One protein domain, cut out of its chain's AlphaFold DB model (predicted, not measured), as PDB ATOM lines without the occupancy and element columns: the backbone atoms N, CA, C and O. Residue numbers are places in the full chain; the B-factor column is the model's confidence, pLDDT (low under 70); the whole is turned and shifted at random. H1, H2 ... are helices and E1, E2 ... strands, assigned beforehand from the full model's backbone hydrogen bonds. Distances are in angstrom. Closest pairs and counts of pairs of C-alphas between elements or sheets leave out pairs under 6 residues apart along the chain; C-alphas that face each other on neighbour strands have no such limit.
ATOM      1  N   GLU A  32      24.016  40.768  -1.266       85.12
ATOM      2  CA  GLU A  32      23.375  40.644  -2.573       85.12
ATOM      3  C   GLU A  32      22.566  39.338  -2.640       85.12
ATOM      4  O   GLU A  32      23.070  38.304  -2.167       85.12
ATOM      5  N   PRO A  33      21.374  39.356  -3.265       82.12
ATOM      6  CA  PRO A  33      20.590  38.154  -3.507       82.12
ATOM      7  C   PRO A  33      21.437  37.116  -4.237       82.12
ATOM      8  O   PRO A  33      21.944  37.358  -5.332       82.12
ATOM      9  N   CYS A  34      21.628  35.965  -3.607       80.31
ATOM     10  CA  CYS A  34      22.370  34.854  -4.177       80.31
ATOM     11  C   CYS A  34      21.859  33.537  -3.607       80.31
ATOM     12  O   CYS A  34      21.227  33.516  -2.553       80.31
ATOM     13  N   VAL A  35      22.145  32.443  -4.312       79.81
ATOM     14  CA  VAL A  35      21.841  31.077  -3.870       79.81
ATOM     15  C   VAL A  35      23.114  30.504  -3.251       79.81
ATOM     16  O   VAL A  35      24.034  30.139  -3.994       79.81
ATOM     17  N   PRO A  36      23.238  30.461  -1.914       79.31
ATOM     18  CA  PRO A  36      24.480  30.050  -1.294       79.31
ATOM     19  C   PRO A  36      24.601  28.524  -1.320       79.31
ATOM     20  O   PRO A  36      23.671  27.807  -0.949       79.31
ATOM     21  N   TYR A  37      25.761  28.022  -1.738       80.06
ATOM     22  CA  TYR A  37      26.081  26.598  -1.752       80.06
ATOM     23  C   TYR A  37      26.735  26.167  -0.439       80.06
ATOM     24  O   TYR A  37      27.749  26.731  -0.020       80.06
ATOM     25  N   LEU A  38      26.175  25.139   0.194       79.38
ATOM     26  CA  LEU A  38      26.710  24.527   1.406       79.38
ATOM     27  C   LEU A  38      27.686  23.405   1.032       79.38
ATOM     28  O   LEU A  38      27.291  22.359   0.514       79.38
ATOM     29  N   ASP A  39      28.972  23.610   1.318       73.06
ATOM     30  CA  ASP A  39      30.014  22.598   1.143       73.06
ATOM     31  C   ASP A  39      30.497  22.087   2.512       73.06
ATOM     32  O   ASP A  39      30.874  22.865   3.380       73.06
ATOM     33  N   ARG A  40      30.561  20.762   2.705       58.41
ATOM     34  CA  ARG A  40      31.054  20.110   3.935       58.41
ATOM     35  C   ARG A  40      32.434  20.614   4.375       58.41
ATOM     36  O   ARG A  40      32.731  20.620   5.567       58.41
ATOM     37  N   LEU A  41      33.289  21.002   3.423       54.25
ATOM     38  CA  LEU A  41      34.636  21.501   3.723       54.25
ATOM     39  C   LEU A  41      34.652  22.966   4.172       54.25
ATOM     40  O   LEU A  41      35.609  23.387   4.816       54.25
ATOM     41  N   ASN A  42      33.602  23.727   3.859       53.81
ATOM     42  CA  ASN A  42      33.488  25.139   4.183       53.81
ATOM     43  C   ASN A  42      32.088  25.389   4.751       53.81
ATOM     44  O   ASN A  42      31.139  25.626   4.013       53.81
ATOM     45  N   LEU A  43      31.971  25.424   6.080       53.44
ATOM     46  CA  LEU A  43      30.751  25.828   6.806       53.44
ATOM     47  C   LEU A  43      30.290  27.267   6.491       53.44
ATOM     48  O   LEU A  43      29.301  27.749   7.030       53.44
ATOM     49  N   CYS A  44      31.041  27.961   5.638       54.16
ATOM     50  CA  CYS A  44      30.726  29.250   5.059       54.16
ATOM     51  C   CYS A  44      30.058  29.022   3.698       54.16
ATOM     52  O   CYS A  44      30.694  28.429   2.821       54.16
ATOM     53  N   PRO A  45      28.830  29.515   3.487       52.56
ATOM     54  CA  PRO A  45      28.165  29.365   2.207       52.56
ATOM     55  C   PRO A  45      28.983  29.999   1.073       52.56
ATOM     56  O   PRO A  45      29.451  31.142   1.171       52.56
ATOM     57  N   LEU A  46      29.162  29.240  -0.004       57.28
ATOM     58  CA  LEU A  46      29.776  29.720  -1.236       57.28
ATOM     59  C   LEU A  46      28.725  30.493  -2.026       57.28
ATOM     60  O   LEU A  46      27.660  29.968  -2.325       57.28
ATOM     61  N   VAL A  47      29.014  31.745  -2.360       53.06
ATOM     62  CA  VAL A  47      28.104  32.571  -3.156       53.06
ATOM     63  C   VAL A  47      28.342  32.256  -4.629       53.06
ATOM     64  O   VAL A  47      29.449  32.466  -5.123       53.06
ATOM     65  N   LEU A  48      27.322  31.746  -5.323       53.22
ATOM     66  CA  LEU A  48      27.319  31.703  -6.783       53.22
ATOM     67  C   LEU A  48      26.573  32.928  -7.331       53.22
ATOM     68  O   LEU A  48      25.531  33.290  -6.775       53.22
ATOM     69  N   PRO A  49      27.066  33.558  -8.412       53.06
ATOM     70  CA  PRO A  49      26.298  34.561  -9.142       53.06
ATOM     71  C   PRO A  49      24.968  33.968  -9.625       53.06
ATOM     72  O   PRO A  49      24.924  32.817 -10.061       53.06
ATOM     73  N   CYS A  50      23.896  34.761  -9.586       48.59
ATOM     74  CA  CYS A  50      22.564  34.362 -10.058       48.59
ATOM     75  C   CYS A  50      22.500  34.102 -11.576       48.59
ATOM     76  O   CYS A  50      21.535  33.514 -12.062       48.59
ATOM     77  N   GLU A  51      23.527  34.496 -12.333       48.00
ATOM     78  CA  GLU A  51      23.657  34.167 -13.749       48.00
ATOM     79  C   GLU A  51      24.234  32.755 -13.909       48.00
ATOM     80  O   GLU A  51      25.396  32.496 -13.595       48.00
ATOM     81  N   ALA A  52      23.395  31.827 -14.380       38.81
ATOM     82  CA  ALA A  52      23.706  30.407 -14.514       38.81
ATOM     83  C   ALA A  52      25.057  30.156 -15.225       38.81
ATOM     84  O   ALA A  52      25.165  30.377 -16.439       38.81
ATOM     85  N   PRO A  53      26.082  29.615 -14.537       38.41
ATOM     86  CA  PRO A  53      27.253  29.117 -15.226       38.41
ATOM     87  C   PRO A  53      26.867  27.820 -15.941       38.41
ATOM     88  O   PRO A  53      26.434  26.845 -15.325       38.41
ATOM     89  N   LYS A  54      27.046  27.803 -17.265       38.03
ATOM     90  CA  LYS A  54      27.093  26.570 -18.064       38.03
ATOM     91  C   LYS A  54      28.016  25.576 -17.355       38.03
ATOM     92  O   LYS A  54      29.125  25.976 -17.022       38.03
ATOM     93  N   LEU A  55      27.555  24.332 -17.155       40.19
ATOM     94  CA  LEU A  55      28.244  23.180 -16.537       40.19
ATOM     95  C   LEU A  55      29.779  23.183 -16.734       40.19
ATOM     96  O   LEU A  55      30.343  22.514 -17.596       40.19
ATOM     97  N   GLY A  56      30.464  23.956 -15.908       31.84
ATOM     98  CA  GLY A  56      31.886  24.237 -15.977       31.84
ATOM     99  C   GLY A  56      32.246  24.785 -14.612       31.84
ATOM    100  O   GLY A  56      31.594  25.708 -14.133       31.84
ATOM    101  N   ARG A  57      33.180  24.112 -13.934       37.84
ATOM    102  CA  ARG A  57      33.438  24.249 -12.492       37.84
ATOM    103  C   ARG A  57      33.359  25.715 -12.028       37.84
ATOM    104  O   ARG A  57      34.118  26.530 -12.553       37.84
ATOM    105  N   PRO A  58      32.490  26.047 -11.056       38.53
ATOM    106  CA  PRO A  58      32.312  27.423 -10.617       38.53
ATOM    107  C   PRO A  58      33.607  27.977 -10.016       38.53
ATOM    108  O   PRO A  58      34.308  27.297  -9.259       38.53
ATOM    109  N   LEU A  59      33.923  29.227 -10.365       34.00
ATOM    110  CA  LEU A  59      35.004  29.990  -9.750       34.00
ATOM    111  C   LEU A  59      34.671  30.191  -8.267       34.00
ATOM    112  O   LEU A  59      33.725  30.889  -7.914       34.00
ATOM    113  N   LEU A  60      35.454  29.543  -7.403       40.66
ATOM    114  CA  LEU A  60      35.367  29.638  -5.947       40.66
ATOM    115  C   LEU A  60      35.627  31.076  -5.480       40.66
ATOM    116  O   LEU A  60      36.773  31.463  -5.244       40.66
ATOM    117  N   GLN A  61      34.573  31.858  -5.264       43.03
ATOM    118  CA  GLN A  61      34.678  33.057  -4.442       43.03
ATOM    119  C   GLN A  61      34.554  32.628  -2.975       43.03
ATOM    120  O   GLN A  61      33.461  32.379  -2.468       43.03
ATOM    121  N   LYS A  62      35.690  32.514  -2.268       47.28
ATOM    122  CA  LYS A  62      35.680  32.473  -0.797       47.28
ATOM    123  C   LYS A  62      35.028  33.769  -0.331       47.28
ATOM    124  O   LYS A  62      35.638  34.833  -0.433       47.28
ATOM    125  N   SER A  63      33.781  33.701   0.124       49.25
ATOM    126  CA  SER A  63      33.058  34.898   0.516       49.25
ATOM    127  C   SER A  63      33.728  35.478   1.771       49.25
ATOM    128  O   SER A  63      33.649  34.943   2.873       49.25
ATOM    129  N   ASN A  64      34.406  36.622   1.624       50.34
ATOM    130  CA  ASN A  64      34.836  37.437   2.769       50.34
ATOM    131  C   ASN A  64      33.627  37.925   3.603       50.34
ATOM    132  O   ASN A  64      33.818  38.495   4.671       50.34
ATOM    133  N   ARG A  65      32.394  37.666   3.142       56.34
ATOM    134  CA  ARG A  65      31.122  38.035   3.765       56.34
ATOM    135  C   ARG A  65      30.924  37.426   5.156       56.34
ATOM    136  O   ARG A  65      30.304  38.057   5.996       56.34
ATOM    137  N   VAL A  66      31.539  36.282   5.471       56.78
ATOM    138  CA  VAL A  66      31.462  35.716   6.836       56.78
ATOM    139  C   VAL A  66      32.223  36.569   7.859       56.78
ATOM    140  O   VAL A  66      31.839  36.623   9.024       56.78
ATOM    141  N   LYS A  67      33.227  37.347   7.426       59.09
ATOM    142  CA  LYS A  67      33.911  38.316   8.302       59.09
ATOM    143  C   LYS A  67      32.991  39.462   8.731       59.09
ATOM    144  O   LYS A  67      33.266  40.096   9.745       59.09
ATOM    145  N   LEU A  68      31.894  39.703   8.007       58.66
ATOM    146  CA  LEU A  68      30.878  40.681   8.394       58.66
ATOM    147  C   LEU A  68      29.999  40.182   9.541       58.66
ATOM    148  O   LEU A  68      29.274  40.976  10.114       58.66
ATOM    149  N   LEU A  69      30.099  38.920   9.969       57.56
ATOM    150  CA  LEU A  69      29.496  38.509  11.238       57.56
ATOM    151  C   LEU A  69      30.307  39.007  12.450       57.56
ATOM    152  O   LEU A  69      29.860  38.875  13.586       57.56
ATOM    153  N   HIS A  70      31.490  39.598  12.245       59.72
ATOM    154  CA  HIS A  70      32.375  40.058  13.325       59.72
ATOM    155  C   HIS A  70      32.179  41.539  13.703       59.72
ATOM    156  O   HIS A  70      32.958  42.081  14.486       59.72
ATOM    157  N   VAL A  71      31.168  42.203  13.146       75.69
ATOM    158  CA  VAL A  71      30.802  43.593  13.474       75.69
ATOM    159  C   VAL A  71      29.815  43.659  14.644       75.69
ATOM    160  O   VAL A  71      29.469  42.624  15.233       75.69
ATOM    161  N   ASP A  72      29.393  44.874  15.003       83.69
ATOM    162  CA  ASP A  72      28.399  45.114  16.047       83.69
ATOM    163  C   ASP A  72      27.072  44.386  15.767       83.69
ATOM    164  O   ASP A  72      26.785  43.930  14.656       83.69
ATOM    165  N   ARG A  73      26.255  44.247  16.814       79.75
ATOM    166  CA  ARG A  73      25.023  43.453  16.771       79.75
ATOM    167  C   ARG A  73      24.022  43.971  15.732       79.75
ATOM    168  O   ARG A  73      23.361  43.151  15.102       79.75
ATOM    169  N   THR A  74      23.931  45.285  15.536       86.38
ATOM    170  CA  THR A  74      22.981  45.908  14.606       86.38
ATOM    171  C   THR A  74      23.391  45.642  13.162       86.38
ATOM    172  O   THR A  74      22.591  45.129  12.379       86.38
ATOM    173  N   SER A  75      24.660  45.891  12.829       87.56
ATOM    174  CA  SER A  75      25.220  45.607  11.502       87.56
ATOM    175  C   SER A  75      25.145  44.115  11.157       87.56
ATOM    176  O   SER A  75      24.779  43.738  10.042       87.56
ATOM    177  N   ARG A  76      25.412  43.239  12.138       86.94
ATOM    178  CA  ARG A  76      25.286  41.784  11.979       86.94
ATOM    179  C   ARG A  76      23.846  41.364  11.717       86.94
ATOM    180  O   ARG A  76      23.627  40.547  10.832       86.94
ATOM    181  N   HIS A  77      22.891  41.910  12.468       88.69
ATOM    182  CA  HIS A  77      21.474  41.617  12.275       88.69
ATOM    183  C   HIS A  77      21.009  42.051  10.880       88.69
ATOM    184  O   HIS A  77      20.357  41.267  10.202       88.69
ATOM    185  N   LYS A  78      21.425  43.236  10.405       91.44
ATOM    186  CA  LYS A  78      21.127  43.710   9.042       91.44
ATOM    187  C   LYS A  78      21.685  42.769   7.967       91.44
ATOM    188  O   LYS A  78      20.968  42.371   7.043       91.44
ATOM    189  N   PHE A  79      22.935  42.334   8.130       90.94
ATOM    190  CA  PHE A  79      23.542  41.367   7.216       90.94
ATOM    191  C   PHE A  79      22.839  40.009   7.269       90.94
ATOM    192  O   PHE A  79      22.505  39.451   6.231       90.94
ATOM    193  N   ALA A  80      22.564  39.486   8.463       90.44
ATOM    194  CA  ALA A  80      21.863  38.219   8.637       90.44
ATOM    195  C   ALA A  80      20.447  38.264   8.045       90.44
ATOM    196  O   ALA A  80      20.057  37.337   7.342       90.44
ATOM    197  N   GLN A  81      19.713  39.355   8.254       92.50
ATOM    198  CA  GLN A  81      18.371  39.534   7.715       92.50
ATOM    199  C   GLN A  81      18.376  39.519   6.186       92.50
ATOM    200  O   GLN A  81      17.580  38.804   5.587       92.50
ATOM    201  N   SER A  82      19.299  40.246   5.550       91.94
ATOM    202  CA  SER A  82      19.419  40.242   4.085       91.94
ATOM    203  C   SER A  82      19.947  38.918   3.519       91.94
ATOM    204  O   SER A  82      19.521  38.498   2.448       91.94
ATOM    205  N   PHE A  83      20.846  38.237   4.234       91.12
ATOM    206  CA  PHE A  83      21.480  37.003   3.770       91.12
ATOM    207  C   PHE A  83      20.616  35.751   3.978       91.12
ATOM    208  O   PHE A  83      20.527  34.917   3.081       91.12
ATOM    209  N   TYR A  84      20.002  35.596   5.154       90.44
ATOM    210  CA  TYR A  84      19.194  34.423   5.512       90.44
ATOM    211  C   TYR A  84      17.705  34.615   5.212       90.44
ATOM    212  O   TYR A  84      17.053  33.651   4.824       90.44
ATOM    213  N   GLY A  85      17.187  35.837   5.385       89.00
ATOM    214  CA  GLY A  85      15.765  36.168   5.242       89.00
ATOM    215  C   GLY A  85      15.428  37.052   4.041       89.00
ATOM    216  O   GLY A  85      14.289  37.502   3.925       89.00
ATOM    217  N   GLY A  86      16.398  37.330   3.165       88.94
ATOM    218  CA  GLY A  86      16.169  38.085   1.937       88.94
ATOM    219  C   GLY A  86      15.199  37.365   1.001       88.94
ATOM    220  O   GLY A  86      15.131  36.133   0.969       88.94
ATOM    221  N   GLU A  87      14.447  38.129   0.211       86.00
ATOM    222  CA  GLU A  87      13.565  37.564  -0.807       86.00
ATOM    223  C   GLU A  87      14.388  36.718  -1.795       86.00
ATOM    224  O   GLU A  87      15.328  37.203  -2.426       86.00
ATOM    225  N   GLY A  88      14.071  35.423  -1.887       82.19
ATOM    226  CA  GLY A  88      14.806  34.473  -2.729       82.19
ATOM    227  C   GLY A  88      16.051  33.844  -2.092       82.19
ATOM    228  O   GLY A  88      16.765  33.119  -2.789       82.19
ATOM    229  N   ALA A  89      16.314  34.061  -0.797       84.25
ATOM    230  CA  ALA A  89      17.366  33.349  -0.075       84.25
ATOM    231  C   ALA A  89      17.052  31.843  -0.027       84.25
ATOM    232  O   ALA A  89      16.196  31.389   0.729       84.25
ATOM    233  N   ALA A  90      17.749  31.069  -0.859       85.44
ATOM    234  CA  ALA A  90      17.646  29.617  -0.906       85.44
ATOM    235  C   ALA A  90      19.036  29.005  -0.744       85.44
ATOM    236  O   ALA A  90      19.943  29.285  -1.528       85.44
ATOM    237  N   PHE A  91      19.201  28.150   0.261       84.12
ATOM    238  CA  PHE A  91      20.474  27.480   0.527       84.12
ATOM    239  C   PHE A  91      20.497  26.127  -0.160       84.12
ATOM    240  O   PHE A  91      19.643  25.290   0.120       84.12
ATOM    241  N   VAL A  92      21.464  25.908  -1.049       81.75
ATOM    242  CA  VAL A  92      21.584  24.661  -1.807       81.75
ATOM    243  C   VAL A  92      22.719  23.825  -1.242       81.75
ATOM    244  O   VAL A  92      23.870  24.248  -1.211       81.75
ATOM    245  N   ALA A  93      22.414  22.604  -0.825       79.88
ATOM    246  CA  ALA A  93      23.432  21.612  -0.510       79.88
ATOM    247  C   ALA A  93      23.423  20.529  -1.596       79.88
ATOM    248  O   ALA A  93      22.376  19.946  -1.869       79.88
ATOM    249  N   GLU A  94      24.575  20.262  -2.218       77.88
ATOM    250  CA  GLU A  94      24.709  19.231  -3.253       77.88
ATOM    251  C   GLU A  94      25.648  18.109  -2.794       77.88
ATOM    252  O   GLU A  94      26.873  18.263  -2.804       77.88
ATOM    253  N   ARG A  95      25.088  16.969  -2.365       73.69
ATOM    254  CA  ARG A  95      25.854  15.814  -1.856       73.69
ATOM    255  C   ARG A  95      25.103  14.491  -2.031       73.69
ATOM    256  O   ARG A  95      23.924  14.456  -2.370       73.69
ATOM    257  N   ARG A  96      25.798  13.388  -1.721       73.88
ATOM    258  CA  ARG A  96      25.169  12.082  -1.468       73.88
ATOM    259  C   ARG A  96      24.178  12.216  -0.310       73.88
ATOM    260  O   ARG A  96      24.499  12.858   0.687       73.88
ATOM    261  N   LEU A  97      23.018  11.564  -0.423       69.69
ATOM    262  CA  LEU A  97      21.887  11.660   0.515       69.69
ATOM    263  C   LEU A  97      22.277  11.600   2.003       69.69
ATOM    264  O   LEU A  97      21.840  12.442   2.781       69.69
ATOM    265  N   PHE A  98      23.128  10.650   2.399       68.88
ATOM    266  CA  PHE A  98      23.530  10.497   3.803       68.88
ATOM    267  C   PHE A  98      24.388  11.662   4.323       68.88
ATOM    268  O   PHE A  98      24.148  12.154   5.422       68.88
ATOM    269  N   ASP A  99      25.344  12.150   3.528       75.75
ATOM    270  CA  ASP A  99      26.184  13.296   3.910       75.75
ATOM    271  C   ASP A  99      25.396  14.618   3.879       75.75
ATOM    272  O   ASP A  99      25.742  15.575   4.576       75.75
ATOM    273  N   LEU A 100      24.351  14.682   3.050       77.62
ATOM    274  CA  LEU A 100      23.548  15.876   2.806       77.62
ATOM    275  C   LEU A 100      22.800  16.322   4.067       77.62
ATOM    276  O   LEU A 100      22.912  17.481   4.467       77.62
ATOM    277  N   LEU A 101      22.107  15.390   4.728       78.94
ATOM    278  CA  LEU A 101      21.352  15.673   5.949       78.94
ATOM    279  C   LEU A 101      22.263  16.128   7.086       78.94
ATOM    280  O   LEU A 101      21.988  17.132   7.736       78.94
ATOM    281  N   GLU A 102      23.366  15.410   7.309       80.50
ATOM    282  CA  GLU A 102      24.320  15.782   8.352       80.50
ATOM    283  C   GLU A 102      24.922  17.159   8.089       80.50
ATOM    284  O   GLU A 102      25.058  17.942   9.023       80.50
ATOM    285  N   THR A 103      25.228  17.481   6.830       79.75
ATOM    286  CA  THR A 103      25.775  18.793   6.461       79.75
ATOM    287  C   THR A 103      24.775  19.911   6.756       79.75
ATOM    288  O   THR A 103      25.152  20.903   7.379       79.75
ATOM    289  N   ILE A 104      23.503  19.741   6.376       83.12
ATOM    290  CA  ILE A 104      22.450  20.738   6.631       83.12
ATOM    291  C   ILE A 104      22.197  20.890   8.135       83.12
ATOM    292  O   ILE A 104      22.252  22.004   8.651       83.12
ATOM    293  N   CYS A 105      21.982  19.788   8.861       83.69
ATOM    294  CA  CYS A 105      21.750  19.819  10.308       83.69
ATOM    295  C   CYS A 105      22.939  20.427  11.059       83.69
ATOM    296  O   CYS A 105      22.754  21.192  12.003       83.69
ATOM    297  N   PHE A 106      24.168  20.087  10.659       82.62
ATOM    298  CA  PHE A 106      25.371  20.640  11.268       82.62
ATOM    299  C   PHE A 106      25.477  22.150  11.019       82.62
ATOM    300  O   PHE A 106      25.755  22.900  11.954       82.62
ATOM    301  N   TRP A 107      25.224  22.601   9.787       86.56
ATOM    302  CA  TRP A 107      25.218  24.023   9.451       86.56
ATOM    303  C   TRP A 107      24.141  24.789  10.229       86.56
ATOM    304  O   TRP A 107      24.480  25.763  10.897       86.56
ATOM    305  N   LEU A 108      22.892  24.312  10.250       86.62
ATOM    306  CA  LEU A 108      21.806  24.949  11.006       86.62
ATOM    307  C   LEU A 108      22.151  25.084  12.494       86.62
ATOM    308  O   LEU A 108      22.015  26.166  13.058       86.62
ATOM    309  N   ARG A 109      22.698  24.030  13.117       84.38
ATOM    310  CA  ARG A 109      23.131  24.066  14.530       84.38
ATOM    311  C   ARG A 109      24.291  25.016  14.799       84.38
ATOM    312  O   ARG A 109      24.493  25.401  15.945       84.38
ATOM    313  N   SER A 110      25.074  25.357  13.779       81.69
ATOM    314  CA  SER A 110      26.174  26.313  13.922       81.69
ATOM    315  C   SER A 110      25.710  27.773  13.906       81.69
ATOM    316  O   SER A 110      26.490  28.658  14.251       81.69
ATOM    317  N   LEU A 111      24.456  28.036  13.521       84.25
ATOM    318  CA  LEU A 111      23.904  29.384  13.452       84.25
ATOM    319  C   LEU A 111      23.264  29.809  14.785       84.25
ATOM    320  O   LEU A 111      22.625  28.989  15.446       84.25
ATOM    321  N   PRO A 112      23.361  31.096  15.160       86.50
ATOM    322  CA  PRO A 112      22.532  31.690  16.209       86.50
ATOM    323  C   PRO A 112      21.027  31.477  15.967       86.50
ATOM    324  O   PRO A 112      20.581  31.459  14.820       86.50
ATOM    325  N   LEU A 113      20.235  31.335  17.038       86.00
ATOM    326  CA  LEU A 113      18.790  31.050  16.947       86.00
ATOM    327  C   LEU A 113      18.004  32.134  16.193       86.00
ATOM    328  O   LEU A 113      17.079  31.823  15.449       86.00
ATOM    329  N   ASP A 114      18.389  33.397  16.351       87.44
ATOM    330  CA  ASP A 114      17.803  34.523  15.624       87.44
ATOM    331  C   ASP A 114      18.087  34.448  14.119       87.44
ATOM    332  O   ASP A 114      17.211  34.764  13.322       87.44
ATOM    333  N   HIS A 115      19.265  33.963  13.714       90.50
ATOM    334  CA  HIS A 115      19.570  33.721  12.302       90.50
ATOM    335  C   HIS A 115      18.821  32.497  11.760       90.50
ATOM    336  O   HIS A 115      18.345  32.531  10.630       90.50
ATOM    337  N   GLN A 116      18.686  31.428  12.557       89.62
ATOM    338  CA  GLN A 116      17.908  30.245  12.167       89.62
ATOM    339  C   GLN A 116      16.452  30.614  11.863       89.62
ATOM    340  O   GLN A 116      15.913  30.174  10.852       89.62
ATOM    341  N   ALA A 117      15.848  31.479  12.683       89.31
ATOM    342  CA  ALA A 117      14.479  31.957  12.489       89.31
ATOM    343  C   ALA A 117      14.283  32.785  11.203       89.31
ATOM    344  O   ALA A 117      13.154  32.926  10.738       89.31
ATOM    345  N   MET A 118      15.359  33.334  10.627       91.62
ATOM    346  CA  MET A 118      15.312  34.074   9.361       91.62
ATOM    347  C   MET A 118      15.364  33.158   8.138       91.62
ATOM    348  O   MET A 118      15.021  33.605   7.051       91.62
ATOM    349  N   ILE A 119      15.801  31.904   8.287       90.56
ATOM    350  CA  ILE A 119      15.933  30.977   7.162       90.56
ATOM    351  C   ILE A 119      14.546  30.484   6.763       90.56
ATOM    352  O   ILE A 119      13.907  29.719   7.485       90.56
ATOM    353  N   LEU A 120      14.111  30.902   5.578       85.62
ATOM    354  CA  LEU A 120      12.807  30.526   5.039       85.62
ATOM    355  C   LEU A 120      12.872  29.266   4.164       85.62
ATOM    356  O   LEU A 120      11.926  28.484   4.174       85.62
ATOM    357  N   ASP A 121      13.967  29.049   3.426       83.75
ATOM    358  CA  ASP A 121      14.078  27.959   2.449       83.75
ATOM    359  C   ASP A 121      15.480  27.317   2.442       83.75
ATOM    360  O   ASP A 121      16.507  27.981   2.266       83.75
ATOM    361  N   VAL A 122      15.524  25.992   2.602       83.88
ATOM    362  CA  VAL A 122      16.737  25.175   2.462       83.88
ATOM    363  C   VAL A 122      16.444  24.064   1.466       83.88
ATOM    364  O   VAL A 122      15.603  23.198   1.702       83.88
ATOM    365  N   ARG A 123      17.184  24.060   0.356       84.12
ATOM    366  CA  ARG A 123      17.032  23.100  -0.735       84.12
ATOM    367  C   ARG A 123      18.171  22.094  -0.718       84.12
ATOM    368  O   ARG A 123      19.354  22.429  -0.752       84.12
ATOM    369  N   ALA A 124      17.805  20.825  -0.714       79.19
ATOM    370  CA  ALA A 124      18.748  19.724  -0.749       79.19
ATOM    371  C   ALA A 124      18.724  19.113  -2.157       79.19
ATOM    372  O   ALA A 124      17.705  18.573  -2.582       79.19
ATOM    373  N   ILE A 125      19.833  19.212  -2.894       76.75
ATOM    374  CA  ILE A 125      19.979  18.585  -4.209       76.75
ATOM    375  C   ILE A 125      20.830  17.334  -4.021       76.75
ATOM    376  O   ILE A 125      22.041  17.393  -3.812       76.75
ATOM    377  N   ALA A 126      20.200  16.165  -4.076       73.75
ATOM    378  CA  ALA A 126      20.950  14.921  -4.094       73.75
ATOM    379  C   ALA A 126      21.601  14.766  -5.475       73.75
ATOM    380  O   ALA A 126      20.906  14.568  -6.473       73.75
ATOM    381  N   SER A 127      22.931  14.838  -5.546       71.69
ATOM    382  CA  SER A 127      23.632  14.406  -6.753       71.69
ATOM    383  C   SER A 127      23.428  12.899  -6.878       71.69
ATOM    384  O   SER A 127      23.774  12.143  -5.964       71.69
ATOM    385  N   SER A 128      22.841  12.466  -7.999       57.00
ATOM    386  CA  SER A 128      22.763  11.043  -8.337       57.00
ATOM    387  C   SER A 128      24.159  10.439  -8.167       57.00
ATOM    388  O   SER A 128      25.138  11.089  -8.569       57.00
ATOM    389  N   PRO A 129      24.305   9.259  -7.535       55.94
ATOM    390  CA  PRO A 129      25.609   8.629  -7.456       55.94
ATOM    391  C   PRO A 129      26.194   8.586  -8.874       55.94
ATOM    392  O   PRO A 129      25.459   8.259  -9.813       55.94
ATOM    393  N   PRO A 130      27.484   8.934  -9.072       49.25
ATOM    394  CA  PRO A 130      28.118   8.640 -10.345       49.25
ATOM    395  C   PRO A 130      27.843   7.167 -10.585       49.25
ATOM    396  O   PRO A 130      28.058   6.371  -9.667       49.25
ATOM    397  N   VAL A 131      27.271   6.840 -11.744       47.16
ATOM    398  CA  VAL A 131      27.004   5.465 -12.149       47.16
ATOM    399  C   VAL A 131      28.345   4.748 -12.066       47.16
ATOM    400  O   VAL A 131      29.165   4.817 -12.977       47.16
ATOM    401  N   LEU A 132      28.624   4.140 -10.914       40.69
ATOM    402  CA  LEU A 132      29.681   3.169 -10.775       40.69
ATOM    403  C   LEU A 132      29.235   2.101 -11.745       40.69
ATOM    404  O   LEU A 132      28.162   1.526 -11.555       40.69
ATOM    405  N   TYR A 143      16.308   0.704   0.229       50.09
ATOM    406  CA  TYR A 143      15.738   2.025   0.520       50.09
ATOM    407  C   TYR A 143      15.382   2.792  -0.762       50.09
ATOM    408  O   TYR A 143      16.274   3.363  -1.395       50.09
ATOM    409  N   PRO A 144      14.092   2.858  -1.144       58.97
ATOM    410  CA  PRO A 144      13.637   3.744  -2.209       58.97
ATOM    411  C   PRO A 144      14.076   5.184  -1.918       58.97
ATOM    412  O   PRO A 144      13.940   5.667  -0.792       58.97
ATOM    413  N   LEU A 145      14.591   5.885  -2.932       55.59
ATOM    414  CA  LEU A 145      15.064   7.274  -2.828       55.59
ATOM    415  C   LEU A 145      14.007   8.204  -2.192       55.59
ATOM    416  O   LEU A 145      14.342   9.111  -1.433       55.59
ATOM    417  N   GLU A 146      12.733   7.925  -2.471       55.91
ATOM    418  CA  GLU A 146      11.559   8.656  -1.983       55.91
ATOM    419  C   GLU A 146      11.401   8.577  -0.455       55.91
ATOM    420  O   GLU A 146      11.170   9.601   0.189       55.91
ATOM    421  N   TRP A 147      11.643   7.409   0.157       53.38
ATOM    422  CA  TRP A 147      11.550   7.226   1.616       53.38
ATOM    423  C   TRP A 147      12.623   8.023   2.368       53.38
ATOM    424  O   TRP A 147      12.396   8.490   3.485       53.38
ATOM    425  N   ASN A 148      13.789   8.223   1.749       61.62
ATOM    426  CA  ASN A 148      14.868   9.006   2.348       61.62
ATOM    427  C   ASN A 148      14.565  10.513   2.335       61.62
ATOM    428  O   ASN A 148      14.900  11.198   3.298       61.62
ATOM    429  N   LEU A 149      13.907  11.042   1.298       62.53
ATOM    430  CA  LEU A 149      13.569  12.472   1.213       62.53
ATOM    431  C   LEU A 149      12.477  12.881   2.213       62.53
ATOM    432  O   LEU A 149      12.596  13.929   2.856       62.53
ATOM    433  N   GLU A 150      11.449  12.049   2.387       68.94
ATOM    434  CA  GLU A 150      10.372  12.300   3.355       68.94
ATOM    435  C   GLU A 150      10.878  12.190   4.802       68.94
ATOM    436  O   GLU A 150      10.597  13.055   5.639       68.94
ATOM    437  N   TYR A 151      11.718  11.185   5.083       72.88
ATOM    438  CA  TYR A 151      12.394  11.038   6.374       72.88
ATOM    439  C   TYR A 151      13.304  12.235   6.696       72.88
ATOM    440  O   TYR A 151      13.261  12.767   7.808       72.88
ATOM    441  N   MET A 152      14.101  12.697   5.725       64.62
ATOM    442  CA  MET A 152      14.969  13.868   5.893       64.62
ATOM    443  C   MET A 152      14.169  15.142   6.162       64.62
ATOM    444  O   MET A 152      14.471  15.854   7.121       64.62
ATOM    445  N   SER A 153      13.127  15.395   5.365       67.62
ATOM    446  CA  SER A 153      12.237  16.550   5.539       67.62
ATOM    447  C   SER A 153      11.588  16.544   6.926       67.62
ATOM    448  O   SER A 153      11.625  17.545   7.638       67.62
ATOM    449  N   SER A 154      11.087  15.384   7.361       76.81
ATOM    450  CA  SER A 154      10.466  15.211   8.680       76.81
ATOM    451  C   SER A 154      11.445  15.447   9.831       76.81
ATOM    452  O   SER A 154      11.067  15.990  10.869       76.81
ATOM    453  N   ARG A 155      12.712  15.045   9.670       74.38
ATOM    454  CA  ARG A 155      13.741  15.241  10.695       74.38
ATOM    455  C   ARG A 155      14.173  16.702  10.809       74.38
ATOM    456  O   ARG A 155      14.263  17.190  11.930       74.38
ATOM    457  N   ILE A 156      14.407  17.392   9.690       72.12
ATOM    458  CA  ILE A 156      14.753  18.826   9.694       72.12
ATOM    459  C   ILE A 156      13.608  19.632  10.314       72.12
ATOM    460  O   ILE A 156      13.842  20.412  11.236       72.12
ATOM    461  N   LEU A 157      12.370  19.364   9.889       73.19
ATOM    462  CA  LEU A 157      11.178  20.008  10.434       73.19
ATOM    463  C   LEU A 157      11.037  19.780  11.946       73.19
ATOM    464  O   LEU A 157      10.778  20.720  12.693       73.19
ATOM    465  N   ARG A 158      11.240  18.541  12.416       77.44
ATOM    466  CA  ARG A 158      11.159  18.203  13.845       77.44
ATOM    467  C   ARG A 158      12.251  18.881  14.672       77.44
ATOM    468  O   ARG A 158      11.982  19.281  15.799       77.44
ATOM    469  N   GLU A 159      13.477  18.938  14.158       76.44
ATOM    470  CA  GLU A 159      14.624  19.450  14.918       76.44
ATOM    471  C   GLU A 159      14.689  20.982  14.948       76.44
ATOM    472  O   GLU A 159      15.129  21.533  15.953       76.44
ATOM    473  N   PHE A 160      14.254  21.667  13.886       72.88
ATOM    474  CA  PHE A 160      14.445  23.118  13.749       72.88
ATOM    475  C   PHE A 160      13.143  23.911  13.611       72.88
ATOM    476  O   PHE A 160      13.183  25.133  13.515       72.88
ATOM    477  N   GLY A 161      11.982  23.248  13.598       59.62
ATOM    478  CA  GLY A 161      10.680  23.912  13.473       59.62
ATOM    479  C   GLY A 161      10.451  24.592  12.118       59.62
ATOM    480  O   GLY A 161       9.448  25.274  11.938       59.62
TER     481      GLY A 161
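Overview. This is residues 32 to 132 and 143 to 161 of the 358 residues of an uncharacterized protein of Zasmidium cellare ATCC 36951 (UniProt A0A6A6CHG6). A strongly twisted wall of four strands has the helix H3 laid slantwise over one face, and H5 runs side by side with H3, past the edge strand E4. At one end of the domain, farthest from the mean of the C-alphas, H1 and H2 fold back on each other as a helical hairpin that only grazes the sheet, with the short H4 packed on H2; residues 52 to 57 stick out. The 120 printed residues hold five named helices and four named strands, in the order E1 E2 H1 H2 E3 H3 H4 E4 H5, class mixed. The mixed sheet runs E2 E1 E3 E4; the whole is compact, radius of gyration of the C-alphas 15.2 A, spanning 48 by 37 by 24 A.

Along the chain. Find C-alpha 35 at (21.841, 31.077, -3.870), where E1, residues 35 to 39, begins. E2 follows at residues 42 to 48, 14.2 A long, then H1 at 64 to 70 and H2 at 73 to 84, 15.6 A. E3 takes residues 90 to 95, 16.1 A. Look next at C-alpha 97, (21.887, 11.660, 0.515): H3 runs from there to residue 110, 20.3 A. H4 is residues 113 to 116, and E4 is 121 to 126, 16.1 A. H5, residues 145 to 160, 22.9 A, ends at C-alpha 160, (14.445, 23.118, 13.749).

Arrangement. Start at the sheet. E1 and E2 form an antiparallel hairpin, N 37 to O 46 being 2.8 A; E1 and E3 are parallel, N 38 to O 92 2.8 A; E3 and E4 are parallel, N 123 to O 91 2.8 A. E3, H3 H4, E4 make a strand-helix-strand unit, two parallel neighbour strands with helices between, its crossover right-handed. H3 on one face of the sheet gives two layers, helix over strands, at a height over the sheet of 8.4 A. It lies over E3, and only just over E2 and E1 with 3 C-alphas each, slantwise to the strands at 39 degrees to E3 on the local plane. H5 and H3 only just touch, with 3 pairs of C-alphas within 8 A, closest Leu 101 and Met 152 at 6.6 A, at a shallow tilt of 11 degrees, the same way. H1 and H2 touch, closest C-alphas Leu 69 and Arg 76 at 5.4 A, a steep tilt of 40 degrees, opposite ways. H2 touches H4 with residues 80 to 84 alone, closest C-alphas Ala 80 and His 115 at 6.2 A. In H2 and H5 every O i to N i+4 pair is within hydrogen-bond range; H3 has 8 of 10, and H1 0 of 3 but 4 of 4 O i to N i+3 pairs.

Size, cuts and confidence. The farthest C-alphas, Thr 74 and Leu 132, are 50.2 A apart. Residues 133 to 142 are not printed, and C-alphas 132 and 143 are 18.0 A apart across the cut. Of the links printed whole, E2 to H1 is long, 15 residues. Mean pLDDT of the printed part is 70.2; residues 40 to 70 are among those under 70.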